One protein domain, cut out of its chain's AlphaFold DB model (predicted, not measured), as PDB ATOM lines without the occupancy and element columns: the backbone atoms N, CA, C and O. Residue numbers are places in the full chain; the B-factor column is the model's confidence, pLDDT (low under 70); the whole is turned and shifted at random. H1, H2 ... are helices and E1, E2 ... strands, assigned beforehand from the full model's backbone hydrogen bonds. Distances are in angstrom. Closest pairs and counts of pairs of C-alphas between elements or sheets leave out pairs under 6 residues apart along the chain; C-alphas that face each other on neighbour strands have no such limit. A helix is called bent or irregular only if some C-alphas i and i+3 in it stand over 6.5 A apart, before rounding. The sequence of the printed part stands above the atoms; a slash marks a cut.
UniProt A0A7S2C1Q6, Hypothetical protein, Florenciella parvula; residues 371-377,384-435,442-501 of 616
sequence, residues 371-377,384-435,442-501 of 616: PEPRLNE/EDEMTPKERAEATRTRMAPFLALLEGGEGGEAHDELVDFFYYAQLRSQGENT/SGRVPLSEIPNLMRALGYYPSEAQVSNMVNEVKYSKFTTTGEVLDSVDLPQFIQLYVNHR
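AT A GLANCE: This is residues 371 to 377, 384 to 435 and 442 to 501 of the 616 residues of the protein "Hypothetical protein" of Florenciella parvula (UniProt A0A7S2C1Q6). H6 lies in the middle of a small helical body, with H1 along one side of it and H2, H3 and H4 set round its other sides at steep tilts. A tiny ribbon of two short antiparallel strands, E1 and E2, leads into H3 and H6, while little H5 lies away from the other helices and residues 371 to 377 form a tail at one far end. The printed part has 119 residues, with six named helices and two named strands in the order H1 H2 E1 H3 H4 H5 E2 H6. The class is mostly helix, the sheet's order is E1 - E2, and the whole is compact, with a radius of gyration of the C-alphas of 15.6 A and spans of 51 by 38 by 32 A.

IN THESE COORDINATES: Find C-alpha 389 at (-12.870, -12.819, 38.673); from there H1 runs 20.8 A through residues 389 to 404, with a kink of 32 degrees near residue 398. H1 is irregular, with C-alphas 399 and 402 7.1 A apart. Next comes H2, residues 414 to 429, 21.9 A long. After the second cut, look for E1 at residues 444 to 446, then H3 at 447 to 456, irregular with C-alphas 448 and 451 7.1 A apart. H4, residues 463 to 475, is 17.8 A long. H5 is residues 478 to 481, E2 487 to 489, and H6 490 to 500, ending at C-alpha 500 at (10.182, -13.638, 57.419).

HOW THE PARTS SIT: Start at H1, which touches H6 at a shallow tilt of 13 degrees, the same way; the closest C-alphas, of Phe 403 and Gln 495, are 6.2 A apart. H2 touches H3 with residues 422 to 426 alone, closest at the C-alphas of Phe 422 and Leu 453, 6.6 A, at a steep tilt of 41 degrees, opposite ways. Between antiparallel E1 and E2, at 147 degrees, N 445 and O 488 are within hydrogen-bond range at 2.9 A. H3 touches H4 at a steep tilt of 48 degrees, opposite ways; the closest C-alphas, of Leu 447 and Val 470, are 6.2 A apart. Helix packing is mostly crossed, only just: 1 of these 3 touching pairs has a shallow tilt. H4 and H5 meet only through their link, and H1 and H4 are apart. Every O i to N i+4 pair is within hydrogen-bond range in H2, H4 and H6, against 10 of 12 in H1 and 4 of 6 in H3; H5 is too short for such a pair.

THE WHOLE: The two C-alphas farthest apart, of Glu 377 and Asn 434, are 53.5 A apart. Residues 378 to 383 and 436 to 441 are not printed; the gaps are 16.2 A from C-alpha 377 to 384 and 16.8 A from C-alpha 435 to 442. Of the links printed whole, none is long. Mean pLDDT of the printed part is 89.2; look for values under 70 at residues 371, 373, 384 and 479 to 480.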
ATOM      1  N   PRO A 371      -7.953 -24.947  45.922       68.81
ATOM      2  CA  PRO A 371      -9.283 -25.094  45.351       68.81
ATOM      3  C   PRO A 371      -9.302 -26.302  44.409       68.81
ATOM      4  O   PRO A 371      -8.347 -26.509  43.652       68.81
ATOM      5  N   GLU A 372     -10.389 -27.076  44.421       71.00
ATOM      6  CA  GLU A 372     -10.545 -28.153  43.444       71.00
ATOM      7  C   GLU A 372     -10.495 -27.581  42.017       71.00
ATOM      8  O   GLU A 372     -11.129 -26.554  41.738       71.00
ATOM      9  N   PRO A 373      -9.734 -28.209  41.099       67.00
ATOM     10  CA  PRO A 373      -9.615 -27.718  39.739       67.00
ATOM     11  C   PRO A 373     -10.989 -27.736  39.070       67.00
ATOM     12  O   PRO A 373     -11.640 -28.776  38.965       67.00
ATOM     13  N   ARG A 374     -11.431 -26.572  38.589       70.12
ATOM     14  CA  ARG A 374     -12.667 -26.464  37.813       70.12
ATOM     15  C   ARG A 374     -12.518 -27.308  36.551       70.12
ATOM     16  O   ARG A 374     -11.627 -27.043  35.751       70.12
ATOM     17  N   LEU A 375     -13.409 -28.275  36.352       78.00
ATOM     18  CA  LEU A 375     -13.424 -29.101  35.148       78.00
ATOM     19  C   LEU A 375     -14.380 -28.518  34.099       78.00
ATOM     20  O   LEU A 375     -15.457 -28.014  34.428       78.00
ATOM     21  N   ASN A 376     -13.990 -28.571  32.828       77.19
ATOM     22  CA  ASN A 376     -14.887 -28.303  31.709       77.19
ATOM     23  C   ASN A 376     -15.877 -29.476  31.519       77.19
ATOM     24  O   ASN A 376     -15.804 -30.495  32.207       77.19
ATOM     25  N   GLU A 377     -16.812 -29.358  30.574       76.25
ATOM     26  CA  GLU A 377     -17.787 -30.428  30.284       76.25
ATOM     27  C   GLU A 377     -17.132 -31.750  29.833       76.25
ATOM     28  O   GLU A 377     -17.759 -32.805  29.915       76.25
ATOM     29  N   GLU A 384      -6.478 -20.953  34.771       68.25
ATOM     30  CA  GLU A 384      -6.794 -19.779  35.607       68.25
ATOM     31  C   GLU A 384      -7.216 -18.559  34.778       68.25
ATOM     32  O   GLU A 384      -8.090 -17.798  35.192       68.25
ATOM     33  N   ASP A 385      -6.654 -18.401  33.578       71.88
ATOM     34  CA  ASP A 385      -6.982 -17.305  32.666       71.88
ATOM     35  C   ASP A 385      -8.400 -17.374  32.088       71.88
ATOM     36  O   ASP A 385      -8.933 -16.347  31.660       71.88
ATOM     37  N   GLU A 386      -9.048 -18.533  32.156       77.19
ATOM     38  CA  GLU A 386     -10.440 -18.740  31.753       77.19
ATOM     39  C   GLU A 386     -11.421 -18.652  32.937       77.19
ATOM     40  O   GLU A 386     -12.636 -18.631  32.734       77.19
ATOM     41  N   MET A 387     -10.924 -18.555  34.179       80.44
ATOM     42  CA  MET A 387     -11.758 -18.392  35.374       80.44
ATOM     43  C   MET A 387     -12.318 -16.972  35.485       80.44
ATOM     44  O   MET A 387     -11.630 -15.979  35.204       80.44
ATOM     45  N   THR A 388     -13.554 -16.862  35.971       84.81
ATOM     46  CA  THR A 388     -14.178 -15.576  36.300       84.81
ATOM     47  C   THR A 388     -13.432 -14.880  37.449       84.81
ATOM     48  O   THR A 388     -12.810 -15.543  38.281       84.81
ATOM     49  N   PRO A 389     -13.521 -13.541  37.576       83.62
ATOM     50  CA  PRO A 389     -12.870 -12.819  38.673       83.62
ATOM     51  C   PRO A 389     -13.262 -13.327  40.069       83.62
ATOM     52  O   PRO A 389     -12.428 -13.369  40.968       83.62
ATOM     53  N   LYS A 390     -14.521 -13.749  40.241       84.19
ATOM     54  CA  LYS A 390     -15.014 -14.307  41.505       84.19
ATOM     55  C   LYS A 390     -14.366 -15.659  41.816       84.19
ATOM     56  O   LYS A 390     -13.930 -15.865  42.942       84.19
ATOM     57  N   GLU A 391     -14.269 -16.539  40.821       82.44
ATOM     58  CA  GLU A 391     -13.614 -17.846  40.967       82.44
ATOM     59  C   GLU A 391     -12.119 -17.685  41.280       82.44
ATOM     60  O   GLU A 391     -11.613 -18.343  42.182       82.44
ATOM     61  N   ARG A 392     -11.418 -16.748  40.621       82.94
ATOM     62  CA  ARG A 392     -10.006 -16.456  40.935       82.94
ATOM     63  C   ARG A 392      -9.821 -15.937  42.361       82.94
ATOM     64  O   ARG A 392      -8.860 -16.316  43.029       82.94
ATOM     65  N   ALA A 393     -10.730 -15.083  42.835       83.69
ATOM     66  CA  ALA A 393     -10.686 -14.567  44.201       83.69
ATOM     67  C   ALA A 393     -10.901 -15.682  45.239       83.69
ATOM     68  O   ALA A 393     -10.159 -15.763  46.215       83.69
ATOM     69  N   GLU A 394     -11.860 -16.580  45.006       85.75
ATOM     70  CA  GLU A 394     -12.122 -17.741  45.868       85.75
ATOM     71  C   GLU A 394     -10.950 -18.737  45.870       85.75
ATOM     72  O   GLU A 394     -10.522 -19.206  46.930       85.75
ATOM     73  N   ALA A 395     -10.355 -18.983  44.701       84.56
ATOM     74  CA  ALA A 395      -9.152 -19.794  44.557       84.56
ATOM     75  C   ALA A 395      -7.959 -19.210  45.331       84.56
ATOM     76  O   ALA A 395      -7.262 -19.930  46.048       84.56
ATOM     77  N   THR A 396      -7.747 -17.896  45.221       85.88
ATOM     78  CA  THR A 396      -6.686 -17.176  45.939       85.88
ATOM     79  C   THR A 396      -6.906 -17.237  47.447       85.88
ATOM     80  O   THR A 396      -5.975 -17.552  48.185       85.88
ATOM     81  N   ARG A 397      -8.142 -17.011  47.908       86.56
ATOM     82  CA  ARG A 397      -8.502 -17.098  49.328       86.56
ATOM     83  C   ARG A 397      -8.224 -18.486  49.899       86.56
ATOM     84  O   ARG A 397      -7.614 -18.593  50.954       86.56
ATOM     85  N   THR A 398      -8.600 -19.538  49.172       87.00
ATOM     86  CA  THR A 398      -8.350 -20.931  49.583       87.00
ATOM     87  C   THR A 398      -6.850 -21.205  49.731       87.00
ATOM     88  O   THR A 398      -6.422 -21.706  50.766       87.00
ATOM     89  N   ARG A 399      -6.036 -20.775  48.754       87.88
ATOM     90  CA  ARG A 399      -4.565 -20.896  48.803       87.88
ATOM     91  C   ARG A 399      -3.926 -20.119  49.954       87.88
ATOM     92  O   ARG A 399      -2.884 -20.526  50.456       87.88
ATOM     93  N   MET A 400      -4.520 -18.990  50.335       92.19
ATOM     94  CA  MET A 400      -4.016 -18.117  51.397       92.19
ATOM     95  C   MET A 400      -4.484 -18.512  52.792       92.19
ATOM     96  O   MET A 400      -3.826 -18.138  53.760       92.19
ATOM     97  N   ALA A 401      -5.557 -19.296  52.913       92.25
ATOM     98  CA  ALA A 401      -6.115 -19.702  54.198       92.25
ATOM     99  C   ALA A 401      -5.068 -20.263  55.189       92.25
ATOM    100  O   ALA A 401      -5.088 -19.833  56.344       92.25
ATOM    101  N   PRO A 402      -4.102 -21.121  54.785       92.94
ATOM    102  CA  PRO A 402      -3.074 -21.610  55.707       92.94
ATOM    103  C   PRO A 402      -2.146 -20.509  56.241       92.94
ATOM    104  O   PRO A 402      -1.732 -20.567  57.391       92.94
ATOM    105  N   PHE A 403      -1.830 -19.495  55.431       94.19
ATOM    106  CA  PHE A 403      -0.958 -18.382  55.829       94.19
ATOM    107  C   PHE A 403      -1.702 -17.354  56.679       94.19
ATOM    108  O   PHE A 403      -1.153 -16.834  57.648       94.19
ATOM    109  N   LEU A 404      -2.967 -17.092  56.346       94.38
ATOM    110  CA  LEU A 404      -3.844 -16.228  57.131       94.38
ATOM    111  C   LEU A 404      -4.072 -16.799  58.531       94.38
ATOM    112  O   LEU A 404      -4.062 -16.048  59.495       94.38
ATOM    113  N   ALA A 405      -4.192 -18.124  58.661       92.31
ATOM    114  CA  ALA A 405      -4.315 -18.795  59.955       92.31
ATOM    115  C   ALA A 405      -3.073 -18.651  60.853       92.31
ATOM    116  O   ALA A 405      -3.171 -18.875  62.056       92.31
ATOM    117  N   LEU A 406      -1.914 -18.291  60.288       92.25
ATOM    118  CA  LEU A 406      -0.703 -18.018  61.062       92.25
ATOM    119  C   LEU A 406      -0.672 -16.589  61.614       92.25
ATOM    120  O   LEU A 406       0.145 -16.314  62.490       92.25
ATOM    121  N   LEU A 407      -1.489 -15.666  61.093       92.75
ATOM    122  CA  LEU A 407      -1.645 -14.325  61.663       92.75
ATOM    123  C   LEU A 407      -2.416 -14.400  62.982       92.75
ATOM    124  O   LEU A 407      -3.331 -15.210  63.136       92.75
ATOM    125  N   GLU A 408      -2.072 -13.522  63.916       88.56
ATOM    126  CA  GLU A 408      -2.811 -13.398  65.166       88.56
ATOM    127  C   GLU A 408      -4.266 -12.990  64.883       88.56
ATOM    128  O   GLU A 408      -4.537 -12.069  64.112       88.56
ATOM    129  N   GLY A 409      -5.222 -13.739  65.437       89.31
ATOM    130  CA  GLY A 409      -6.651 -13.559  65.155       89.31
ATOM    131  C   GLY A 409      -7.138 -14.107  63.802       89.31
ATOM    132  O   GLY A 409      -8.348 -14.188  63.596       89.31
ATOM    133  N   GLY A 410      -6.246 -14.560  62.915       92.12
ATOM    134  CA  GLY A 410      -6.599 -15.162  61.628       92.12
ATOM    135  C   GLY A 410      -7.141 -14.175  60.582       92.12
ATOM    136  O   GLY A 410      -6.928 -12.965  60.652       92.12
ATOM    137  N   GLU A 411      -7.847 -14.697  59.572       91.88
ATOM    138  CA  GLU A 411      -8.488 -13.869  58.538       91.88
ATOM    139  C   GLU A 411      -9.585 -12.979  59.150       91.88
ATOM    140  O   GLU A 411     -10.538 -13.485  59.743       91.88
ATOM    141  N   GLY A 412      -9.470 -11.659  58.969       90.50
ATOM    142  CA  GLY A 412     -10.385 -10.674  59.562       90.50
ATOM    143  C   GLY A 412     -10.155 -10.407  61.054       90.50
ATOM    144  O   GLY A 412     -11.033  -9.850  61.711       90.50
ATOM    145  N   GLY A 413      -9.019 -10.850  61.603       93.00
ATOM    146  CA  GLY A 413      -8.521 -10.392  62.899       93.00
ATOM    147  C   GLY A 413      -7.861  -9.011  62.806       93.00
ATOM    148  O   GLY A 413      -7.563  -8.529  61.717       93.00
ATOM    149  N   GLU A 414      -7.578  -8.400  63.958       93.50
ATOM    150  CA  GLU A 414      -6.967  -7.062  64.050       93.50
ATOM    151  C   GLU A 414      -5.640  -6.975  63.281       93.50
ATOM    152  O   GLU A 414      -5.501  -6.132  62.399       93.50
ATOM    153  N   ALA A 415      -4.723  -7.925  63.492       91.62
ATOM    154  CA  ALA A 415      -3.438  -7.957  62.789       91.62
ATOM    155  C   ALA A 415      -3.582  -8.127  61.262       91.62
ATOM    156  O   ALA A 415      -2.763  -7.626  60.489       91.62
ATOM    157  N   HIS A 416      -4.611  -8.848  60.806       95.38
ATOM    158  CA  HIS A 416      -4.908  -8.967  59.379       95.38
ATOM    159  C   HIS A 416      -5.407  -7.636  58.809       95.38
ATOM    160  O   HIS A 416      -4.937  -7.210  57.755       95.38
ATOM    161  N   ASP A 417      -6.336  -6.979  59.499       95.12
ATOM    162  CA  ASP A 417      -6.936  -5.729  59.037       95.12
ATOM    163  C   ASP A 417      -5.909  -4.586  59.032       95.12
ATOM    164  O   ASP A 417      -5.811  -3.858  58.042       95.12
ATOM    165  N   GLU A 418      -5.049  -4.503  60.051       94.94
ATOM    166  CA  GLU A 418      -3.911  -3.576  60.083       94.94
ATOM    167  C   GLU A 418      -2.939  -3.806  58.920       94.94
ATOM    168  O   GLU A 418      -2.506  -2.858  58.263       94.94
ATOM    169  N   LEU A 419      -2.614  -5.067  58.612       96.12
ATOM    170  CA  LEU A 419      -1.765  -5.412  57.471       96.12
ATOM    171  C   LEU A 419      -2.361  -4.933  56.156       96.12
ATOM    172  O   LEU A 419      -1.644  -4.358  55.330       96.12
ATOM    173  N   VAL A 420      -3.659  -5.147  55.959       95.81
ATOM    174  CA  VAL A 420      -4.369  -4.678  54.768       95.81
ATOM    175  C   VAL A 420      -4.333  -3.150  54.685       95.81
ATOM    176  O   VAL A 420      -3.999  -2.605  53.627       95.81
ATOM    177  N   ASP A 421      -4.603  -2.459  55.789       94.94
ATOM    178  CA  ASP A 421      -4.590  -0.998  55.855       94.94
ATOM    179  C   ASP A 421      -3.198  -0.426  55.560       94.94
ATOM    180  O   ASP A 421      -3.062   0.466  54.715       94.94
ATOM    181  N   PHE A 422      -2.140  -0.973  56.168       95.69
ATOM    182  CA  PHE A 422      -0.766  -0.552  55.896       95.69
ATOM    183  C   PHE A 422      -0.341  -0.843  54.459       95.69
ATOM    184  O   PHE A 422       0.328  -0.007  53.846       95.69
ATOM    185  N   PHE A 423      -0.756  -1.976  53.886       96.56
ATOM    186  CA  PHE A 423      -0.471  -2.317  52.493       96.56
ATOM    187  C   PHE A 423      -1.040  -1.268  51.530       96.56
ATOM    188  O   PHE A 423      -0.317  -0.726  50.684       96.56
ATOM    189  N   TYR A 424      -2.321  -0.923  51.679       94.25
ATOM    190  CA  TYR A 424      -2.940   0.109  50.850       94.25
ATOM    191  C   TYR A 424      -2.394   1.504  51.161       94.25
ATOM    192  O   TYR A 424      -2.186   2.297  50.241       94.25
ATOM    193  N   TYR A 425      -2.083   1.805  52.421       92.62
ATOM    194  CA  TYR A 425      -1.428   3.057  52.784       92.62
ATOM    195  C   TYR A 425      -0.067   3.209  52.088       92.62
ATOM    196  O   TYR A 425       0.196   4.254  51.488       92.62
ATOM    197  N   ALA A 426       0.769   2.167  52.082       93.00
ATOM    198  CA  ALA A 426       2.062   2.179  51.400       93.00
ATOM    199  C   ALA A 426       1.915   2.377  49.886       93.00
ATOM    200  O   ALA A 426       2.654   3.169  49.300       93.00
ATOM    201  N   GLN A 427       0.914   1.746  49.261       92.62
ATOM    202  CA  GLN A 427       0.589   1.964  47.848       92.62
ATOM    203  C   GLN A 427       0.249   3.429  47.543       92.62
ATOM    204  O   GLN A 427       0.654   3.971  46.509       92.62
ATOM    205  N   LEU A 428      -0.532   4.078  48.408       90.50
ATOM    206  CA  LEU A 428      -0.845   5.492  48.240       90.50
ATOM    207  C   LEU A 428       0.422   6.326  48.457       90.50
ATOM    208  O   LEU A 428       0.725   7.193  47.638       90.50
ATOM    209  N   ARG A 429       1.182   6.056  49.520       89.50
ATOM    210  CA  ARG A 429       2.393   6.804  49.876       89.50
ATOM    211  C   ARG A 429       3.453   6.768  48.772       89.50
ATOM    212  O   ARG A 429       4.032   7.811  48.474       89.50
ATOM    213  N   SER A 430       3.634   5.632  48.091       89.62
ATOM    214  CA  SER A 430       4.600   5.493  46.990       89.62
ATOM    215  C   SER A 430       4.288   6.371  45.769       89.62
ATOM    216  O   SER A 430       5.154   6.591  44.930       89.62
ATOM    217  N   GLN A 431       3.066   6.907  45.663       88.75
ATOM    218  CA  GLN A 431       2.660   7.856  44.612       88.75
ATOM    219  C   GLN A 431       2.947   9.323  44.981       88.75
ATOM    220  O   GLN A 431       2.598  10.241  44.237       88.75
ATOM    221  N   GLY A 432       3.583   9.550  46.132       84.75
ATOM    222  CA  GLY A 432       3.882  10.861  46.682       84.75
ATOM    223  C   GLY A 432       2.845  11.312  47.709       84.75
ATOM    224  O   GLY A 432       1.630  11.212  47.522       84.75
ATOM    225  N   GLU A 433       3.331  11.856  48.820       81.25
ATOM    226  CA  GLU A 433       2.484  12.412  49.881       81.25
ATOM    227  C   GLU A 433       1.818  13.719  49.428       81.25
ATOM    228  O   GLU A 433       0.620  13.910  49.627       81.25
ATOM    229  N   ASN A 434       2.569  14.558  48.708       80.50
ATOM    230  CA  ASN A 434       2.155  15.881  48.229       80.50
ATOM    231  C   ASN A 434       1.788  15.886  46.733       80.50
ATOM    232  O   ASN A 434       2.225  16.760  45.982       80.50
ATOM    233  N   THR A 435       1.020  14.895  46.278       80.25
ATOM    234  CA  THR A 435       0.533  14.840  44.891       80.25
ATOM    235  C   THR A 435      -0.879  15.412  44.764       80.25
ATOM    236  O   THR A 435      -1.735  15.196  45.621       80.25
ATOM    237  N   SER A 442      -3.936   0.057  42.442       86.19
ATOM    238  CA  SER A 442      -3.615  -1.042  41.519       86.19
ATOM    239  C   SER A 442      -3.598  -2.426  42.185       86.19
ATOM    240  O   SER A 442      -3.403  -3.429  41.504       86.19
ATOM    241  N   GLY A 443      -3.752  -2.496  43.515       89.25
ATOM    242  CA  GLY A 443      -3.538  -3.719  44.302       89.25
ATOM    243  C   GLY A 443      -2.081  -4.202  44.381       89.25
ATOM    244  O   GLY A 443      -1.843  -5.319  44.834       89.25
ATOM    245  N   ARG A 444      -1.109  -3.390  43.939       93.69
ATOM    246  CA  ARG A 444       0.326  -3.695  43.974       93.69
ATOM    247  C   ARG A 444       1.131  -2.588  44.644       93.69
ATOM    248  O   ARG A 444       0.848  -1.405  44.445       93.69
ATOM    249  N   VAL A 445       2.164  -2.988  45.377       95.38
ATOM    250  CA  VAL A 445       3.095  -2.105  46.086       95.38
ATOM    251  C   VAL A 445       4.514  -2.300  45.526       95.38
ATOM    252  O   VAL A 445       4.913  -3.446  45.307       95.38
ATOM    253  N   PRO A 446       5.294  -1.232  45.266       95.50
ATOM    254  CA  PRO A 446       6.687  -1.357  44.824       95.50
ATOM    255  C   PRO A 446       7.571  -2.085  45.846       95.50
ATOM    256  O   PRO A 446       7.405  -1.900  47.050       95.50
ATOM    257  N   LEU A 447       8.577  -2.844  45.393       96.06
ATOM    258  CA  LEU A 447       9.462  -3.586  46.316       96.06
ATOM    259  C   LEU A 447      10.237  -2.685  47.294       96.06
ATOM    260  O   LEU A 447      10.605  -3.138  48.375       96.06
ATOM    261  N   SER A 448      10.456  -1.412  46.952       94.19
ATOM    262  CA  SER A 448      11.098  -0.427  47.837       94.19
ATOM    263  C   SER A 448      10.305  -0.139  49.115       94.19
ATOM    264  O   SER A 448      10.862   0.391  50.070       94.19
ATOM    265  N   GLU A 449       9.014  -0.474  49.142       95.12
ATOM    266  CA  GLU A 449       8.143  -0.275  50.301       95.12
ATOM    267  C   GLU A 449       8.123  -1.475  51.256       95.12
ATOM    268  O   GLU A 449       7.651  -1.329  52.381       95.12
ATOM    269  N   ILE A 450       8.670  -2.634  50.861       95.94
ATOM    270  CA  ILE A 450       8.716  -3.839  51.710       95.94
ATOM    271  C   ILE A 450       9.311  -3.546  53.097       95.94
ATOM    272  O   ILE A 450       8.679  -3.926  54.081       95.94
ATOM    273  N   PRO A 451      10.457  -2.846  53.240       94.94
ATOM    274  CA  PRO A 451      11.023  -2.565  54.560       94.94
ATOM    275  C   PRO A 451      10.087  -1.730  55.431       94.94
ATOM    276  O   PRO A 451       9.957  -1.986  56.623       94.94
ATOM    277  N   ASN A 452       9.410  -0.747  54.835       92.56
ATOM    278  CA  ASN A 452       8.502   0.136  55.558       92.56
ATOM    279  C   ASN A 452       7.248  -0.614  56.011       92.56
ATOM    280  O   ASN A 452       6.804  -0.416  57.135       92.56
ATOM    281  N   LEU A 453       6.721  -1.504  55.167       95.75
ATOM    282  CA  LEU A 453       5.594  -2.362  55.519       95.75
ATOM    283  C   LEU A 453       5.939  -3.344  56.641       95.75
ATOM    284  O   LEU A 453       5.171  -3.472  57.587       95.75
ATOM    285  N   MET A 454       7.098  -4.003  56.564       95.31
ATOM    286  CA  MET A 454       7.566  -4.906  57.623       95.31
ATOM    287  C   MET A 454       7.666  -4.164  58.964       95.31
ATOM    288  O   MET A 454       7.121  -4.631  59.963       95.31
ATOM    289  N   ARG A 455       8.277  -2.969  58.955       92.06
ATOM    290  CA  ARG A 455       8.457  -2.119  60.146       92.06
ATOM    291  C   ARG A 455       7.135  -1.601  60.706       92.06
ATOM    292  O   ARG A 455       6.978  -1.557  61.920       92.06
ATOM    293  N   ALA A 456       6.186  -1.233  59.844       90.81
ATOM    294  CA  ALA A 456       4.844  -0.829  60.268       90.81
ATOM    295  C   ALA A 456       4.098  -1.966  60.985       90.81
ATOM    296  O   ALA A 456       3.328  -1.707  61.899       90.81
ATOM    297  N   LEU A 457       4.390  -3.215  60.615       92.31
ATOM    298  CA  LEU A 457       3.847  -4.433  61.221       92.31
ATOM    299  C   LEU A 457       4.686  -4.968  62.391       92.31
ATOM    300  O   LEU A 457       4.623  -6.158  62.708       92.31
ATOM    301  N   GLY A 458       5.527  -4.120  62.987       88.12
ATOM    302  CA  GLY A 458       6.328  -4.453  64.165       88.12
ATOM    303  C   GLY A 458       7.539  -5.353  63.903       88.12
ATOM    304  O   GLY A 458       8.223  -5.733  64.851       88.12
ATOM    305  N   TYR A 459       7.854  -5.687  62.645       90.50
ATOM    306  CA  TYR A 459       9.056  -6.444  62.300       90.50
ATOM    307  C   TYR A 459      10.146  -5.530  61.732       90.50
ATOM    308  O   TYR A 459       9.974  -4.894  60.695       90.50
ATOM    309  N   TYR A 460      11.308  -5.511  62.383       89.44
ATOM    310  CA  TYR A 460      12.441  -4.658  62.023       89.44
ATOM    311  C   TYR A 460      13.581  -5.489  61.407       89.44
ATOM    312  O   TYR A 460      14.512  -5.873  62.112       89.44
ATOM    313  N   PRO A 461      13.517  -5.802  60.098       90.31
ATOM    314  CA  PRO A 461      14.549  -6.575  59.414       90.31
ATOM    315  C   PRO A 461      15.845  -5.769  59.248       90.31
ATOM    316  O   PRO A 461      15.802  -4.572  58.951       90.31
ATOM    317  N   SER A 462      16.984  -6.460  59.336       89.31
ATOM    318  CA  SER A 462      18.295  -5.942  58.904       89.31
ATOM    319  C   SER A 462      18.334  -5.692  57.394       89.31
ATOM    320  O   SER A 462      17.572  -6.298  56.633       89.31
ATOM    321  N   GLU A 463      19.273  -4.878  56.918       89.88
ATOM    322  CA  GLU A 463      19.439  -4.595  55.483       89.88
ATOM    323  C   GLU A 463      19.749  -5.865  54.669       89.88
ATOM    324  O   GLU A 463      19.312  -6.024  53.525       89.88
ATOM    325  N   ALA A 464      20.438  -6.834  55.274       90.62
ATOM    326  CA  ALA A 464      20.653  -8.146  54.666       90.62
ATOM    327  C   ALA A 464      19.345  -8.950  54.526       90.62
ATOM    328  O   ALA A 464      19.099  -9.543  53.473       90.62
ATOM    329  N   GLN A 465      18.481  -8.946  55.547       93.62
ATOM    330  CA  GLN A 465      17.160  -9.588  55.478       93.62
ATOM    331  C   GLN A 465      16.246  -8.876  54.474       93.62
ATOM    332  O   GLN A 465      15.568  -9.540  53.692       93.62
ATOM    333  N   VAL A 466      16.275  -7.540  54.427       94.69
ATOM    334  CA  VAL A 466      15.585  -6.736  53.406       94.69
ATOM    335  C   VAL A 466      16.032  -7.134  52.004       94.69
ATOM    336  O   VAL A 466      15.192  -7.407  51.147       94.69
ATOM    337  N   SER A 467      17.342  -7.222  51.770       94.12
ATOM    338  CA  SER A 467      17.895  -7.657  50.485       94.12
ATOM    339  C   SER A 467      17.409  -9.058  50.109       94.12
ATOM    340  O   SER A 467      16.985  -9.274  48.972       94.12
ATOM    341  N   ASN A 468      17.385  -9.997  51.061       94.38
ATOM    342  CA  ASN A 468      16.855 -11.344  50.839       94.38
ATOM    343  C   ASN A 468      15.365 -11.318  50.462       94.38
ATOM    344  O   ASN A 468      14.998 -11.923  49.459       94.38
ATOM    345  N   MET A 469      14.526 -10.573  51.192       95.69
ATOM    346  CA  MET A 469      13.092 -10.423  50.895       95.69
ATOM    347  C   MET A 469      12.842  -9.824  49.509       95.69
ATOM    348  O   MET A 469      12.036 -10.337  48.732       95.69
ATOM    349  N   VAL A 470      13.550  -8.744  49.176       95.69
ATOM    350  CA  VAL A 470      13.415  -8.073  47.878       95.69
ATOM    351  C   VAL A 470      13.867  -8.996  46.749       95.69
ATOM    352  O   VAL A 470      13.173  -9.096  45.738       95.69
ATOM    353  N   ASN A 471      14.992  -9.700  46.907       93.62
ATOM    354  CA  ASN A 471      15.492 -10.639  45.903       93.62
ATOM    355  C   ASN A 471      14.572 -11.856  45.739       93.62
ATOM    356  O   ASN A 471      14.332 -12.271  44.605       93.62
ATOM    357  N   GLU A 472      14.019 -12.388  46.832       93.75
ATOM    358  CA  GLU A 472      13.041 -13.479  46.802       93.75
ATOM    359  C   GLU A 472      11.846 -13.106  45.917       93.75
ATOM    360  O   GLU A 472      11.534 -13.825  44.968       93.75
ATOM    361  N   VAL A 473      11.223 -11.944  46.147       94.31
ATOM    362  CA  VAL A 473      10.076 -11.505  45.335       94.31
ATOM    363  C   VAL A 473      10.502 -11.186  43.904       94.31
ATOM    364  O   VAL A 473       9.883 -11.672  42.953       94.31
ATOM    365  N   LYS A 474      11.583 -10.416  43.734       93.00
ATOM    366  CA  LYS A 474      12.088  -9.961  42.431       93.00
ATOM    367  C   LYS A 474      12.387 -11.115  41.482       93.00
ATOM    368  O   LYS A 474      12.086 -11.011  40.294       93.00
ATOM    369  N   TYR A 475      12.970 -12.201  41.991       89.00
ATOM    370  CA  TYR A 475      13.376 -13.356  41.191       89.00
ATOM    371  C   TYR A 475      12.418 -14.553  41.294       89.00
ATOM    372  O   TYR A 475      12.655 -15.556  40.627       89.00
ATOM    373  N   SER A 476      11.315 -14.442  42.045       85.25
ATOM    374  CA  SER A 476      10.357 -15.533  42.307       85.25
ATOM    375  C   SER A 476       9.839 -16.260  41.061       85.25
ATOM    376  O   SER A 476       9.589 -17.462  41.113       85.25
ATOM    377  N   LYS A 477       9.671 -15.547  39.940       80.81
ATOM    378  CA  LYS A 477       9.206 -16.107  38.658       80.81
ATOM    379  C   LYS A 477      10.282 -16.132  37.577       80.81
ATOM    380  O   LYS A 477      10.036 -16.666  36.501       80.81
ATOM    381  N   PHE A 478      11.476 -15.609  37.855       81.56
ATOM    382  CA  PHE A 478      12.498 -15.353  36.841       81.56
ATOM    383  C   PHE A 478      12.960 -16.625  36.125       81.56
ATOM    384  O   PHE A 478      13.147 -16.612  34.914       81.56
ATOM    385  N   THR A 479      13.098 -17.739  36.844       69.62
ATOM    386  CA  THR A 479      13.527 -19.012  36.245       69.62
ATOM    387  C   THR A 479      12.487 -19.586  35.282       69.62
ATOM    388  O   THR A 479      12.851 -20.270  34.333       69.62
ATOM    389  N   THR A 480      11.202 -19.271  35.481       69.69
ATOM    390  CA  THR A 480      10.099 -19.754  34.634       69.69
ATOM    391  C   THR A 480       9.729 -18.767  33.523       69.69
ATOM    392  O   THR A 480       9.462 -19.184  32.400       69.69
ATOM    393  N   THR A 481       9.690 -17.463  33.812       77.62
ATOM    394  CA  THR A 481       9.212 -16.431  32.874       77.62
ATOM    395  C   THR A 481      10.335 -15.643  32.205       77.62
ATOM    396  O   THR A 481      10.097 -14.995  31.191       77.62
ATOM    397  N   GLY A 482      11.550 -15.657  32.761       80.44
ATOM    398  CA  GLY A 482      12.646 -14.768  32.362       80.44
ATOM    399  C   GLY A 482      12.460 -13.308  32.795       80.44
ATOM    400  O   GLY A 482      13.318 -12.472  32.512       80.44
ATOM    401  N   GLU A 483      11.367 -12.987  33.490       85.81
ATOM    402  CA  GLU A 483      11.019 -11.628  33.909       85.81
ATOM    403  C   GLU A 483      11.227 -11.444  35.413       85.81
ATOM    404  O   GLU A 483      10.946 -12.332  36.219       85.81
ATOM    405  N   VAL A 484      11.725 -10.265  35.788       90.75
ATOM    406  CA  VAL A 484      11.841  -9.855  37.191       90.75
ATOM    407  C   VAL A 484      10.598  -9.087  37.617       90.75
ATOM    408  O   VAL A 484      10.036  -8.323  36.834       90.75
ATOM    409  N   LEU A 485      10.196  -9.259  38.872       91.88
ATOM    410  CA  LEU A 485       9.118  -8.476  39.469       91.88
ATOM    411  C   LEU A 485       9.674  -7.203  40.116       91.88
ATOM    412  O   LEU A 485      10.741  -7.215  40.729       91.88
ATOM    413  N   ASP A 486       8.931  -6.109  39.995       94.25
ATOM    414  CA  ASP A 486       9.227  -4.797  40.590       94.25
ATOM    415  C   ASP A 486       8.205  -4.379  41.663       94.25
ATOM    416  O   ASP A 486       8.352  -3.348  42.327       94.25
ATOM    417  N   SER A 487       7.180  -5.206  41.857       95.12
ATOM    418  CA  SER A 487       6.054  -4.965  42.745       95.12
ATOM    419  C   SER A 487       5.503  -6.272  43.309       95.12
ATOM    420  O   SER A 487       5.618  -7.336  42.692       95.12
ATOM    421  N   VAL A 488       4.879  -6.172  44.479       96.00
ATOM    422  CA  VAL A 488       4.262  -7.273  45.224       96.00
ATOM    423  C   VAL A 488       2.764  -7.012  45.388       96.00
ATOM    424  O   VAL A 488       2.350  -5.863  45.559       96.00
ATOM    425  N   ASP A 489       1.942  -8.056  45.291       95.12
ATOM    426  CA  ASP A 489       0.516  -7.988  45.632       95.12
ATOM    427  C   ASP A 489       0.254  -8.395  47.095       95.12
ATOM    428  O   ASP A 489       1.150  -8.864  47.798       95.12
ATOM    429  N   LEU A 490      -0.970  -8.170  47.581       95.00
ATOM    430  CA  LEU A 490      -1.318  -8.411  48.985       95.00
ATOM    431  C   LEU A 490      -1.124  -9.888  49.411       95.00
ATOM    432  O   LEU A 490      -0.445 -10.108  50.413       95.00
ATOM    433  N   PRO A 491      -1.629 -10.907  48.680       94.50
ATOM    434  CA  PRO A 491      -1.361 -12.314  49.004       94.50
ATOM    435  C   PRO A 491       0.133 -12.654  49.078       94.50
ATOM    436  O   PRO A 491       0.577 -13.292  50.034       94.50
ATOM    437  N   GLN A 492       0.925 -12.196  48.100       94.62
ATOM    438  CA  GLN A 492       2.374 -12.403  48.097       94.62
ATOM    439  C   GLN A 492       3.043 -11.732  49.299       94.62
ATOM    440  O   GLN A 492       3.940 -12.320  49.904       94.62
ATOM    441  N   PHE A 493       2.608 -10.524  49.663       97.00
ATOM    442  CA  PHE A 493       3.149  -9.807  50.810       97.00
ATOM    443  C   PHE A 493       2.786 -10.479  52.141       97.00
ATOM    444  O   PHE A 493       3.658 -10.604  52.993       97.00
ATOM    445  N   ILE A 494       1.557 -10.981  52.310       96.38
ATOM    446  CA  ILE A 494       1.157 -11.740  53.510       96.38
ATOM    447  C   ILE A 494       2.043 -12.976  53.674       96.38
ATOM    448  O   ILE A 494       2.583 -13.207  54.757       96.38
ATOM    449  N   GLN A 495       2.240 -13.747  52.600       95.62
ATOM    450  CA  GLN A 495       3.119 -14.915  52.628       95.62
ATOM    451  C   GLN A 495       4.564 -14.524  52.974       95.62
ATOM    452  O   GLN A 495       5.191 -15.175  53.808       95.62
ATOM    453  N   LEU A 496       5.085 -13.450  52.369       96.81
ATOM    454  CA  LEU A 496       6.420 -12.927  52.661       96.81
ATOM    455  C   LEU A 496       6.546 -12.506  54.135       96.81
ATOM    456  O   LEU A 496       7.499 -12.896  54.802       96.81
ATOM    457  N   TYR A 497       5.570 -11.767  54.664       96.75
ATOM    458  CA  TYR A 497       5.546 -11.314  56.054       96.75
ATOM    459  C   TYR A 497       5.538 -12.493  57.031       96.75
ATOM    460  O   TYR A 497       6.387 -12.554  57.915       96.75
ATOM    461  N   VAL A 498       4.648 -13.474  56.841       95.56
ATOM    462  CA  VAL A 498       4.572 -14.682  57.686       95.56
ATOM    463  C   VAL A 498       5.878 -15.479  57.648       95.56
ATOM    464  O   VAL A 498       6.355 -15.950  58.680       95.56
ATOM    465  N   ASN A 499       6.485 -15.613  56.468       96.12
ATOM    466  CA  ASN A 499       7.719 -16.373  56.306       96.12
ATOM    467  C   ASN A 499       8.929 -15.701  56.955       96.12
ATOM    468  O   ASN A 499       9.784 -16.407  57.493       96.12
ATOM    469  N   HIS A 500       9.009 -14.372  56.936       95.31
ATOM    470  CA  HIS A 500      10.182 -13.638  57.419       95.31
ATOM    471  C   HIS A 500      10.055 -13.131  58.854       95.31
ATOM    472  O   HIS A 500      11.084 -12.980  59.506       95.31
ATOM    473  N   ARG A 501       8.842 -12.906  59.374       92.44
ATOM    474  CA  ARG A 501       8.678 -12.403  60.744       92.44
ATOM    475  C   ARG A 501       9.196 -13.397  61.797       92.44
ATOM    476  O   ARG A 501       9.104 -14.614  61.578       92.44
TER     477      ARG A 501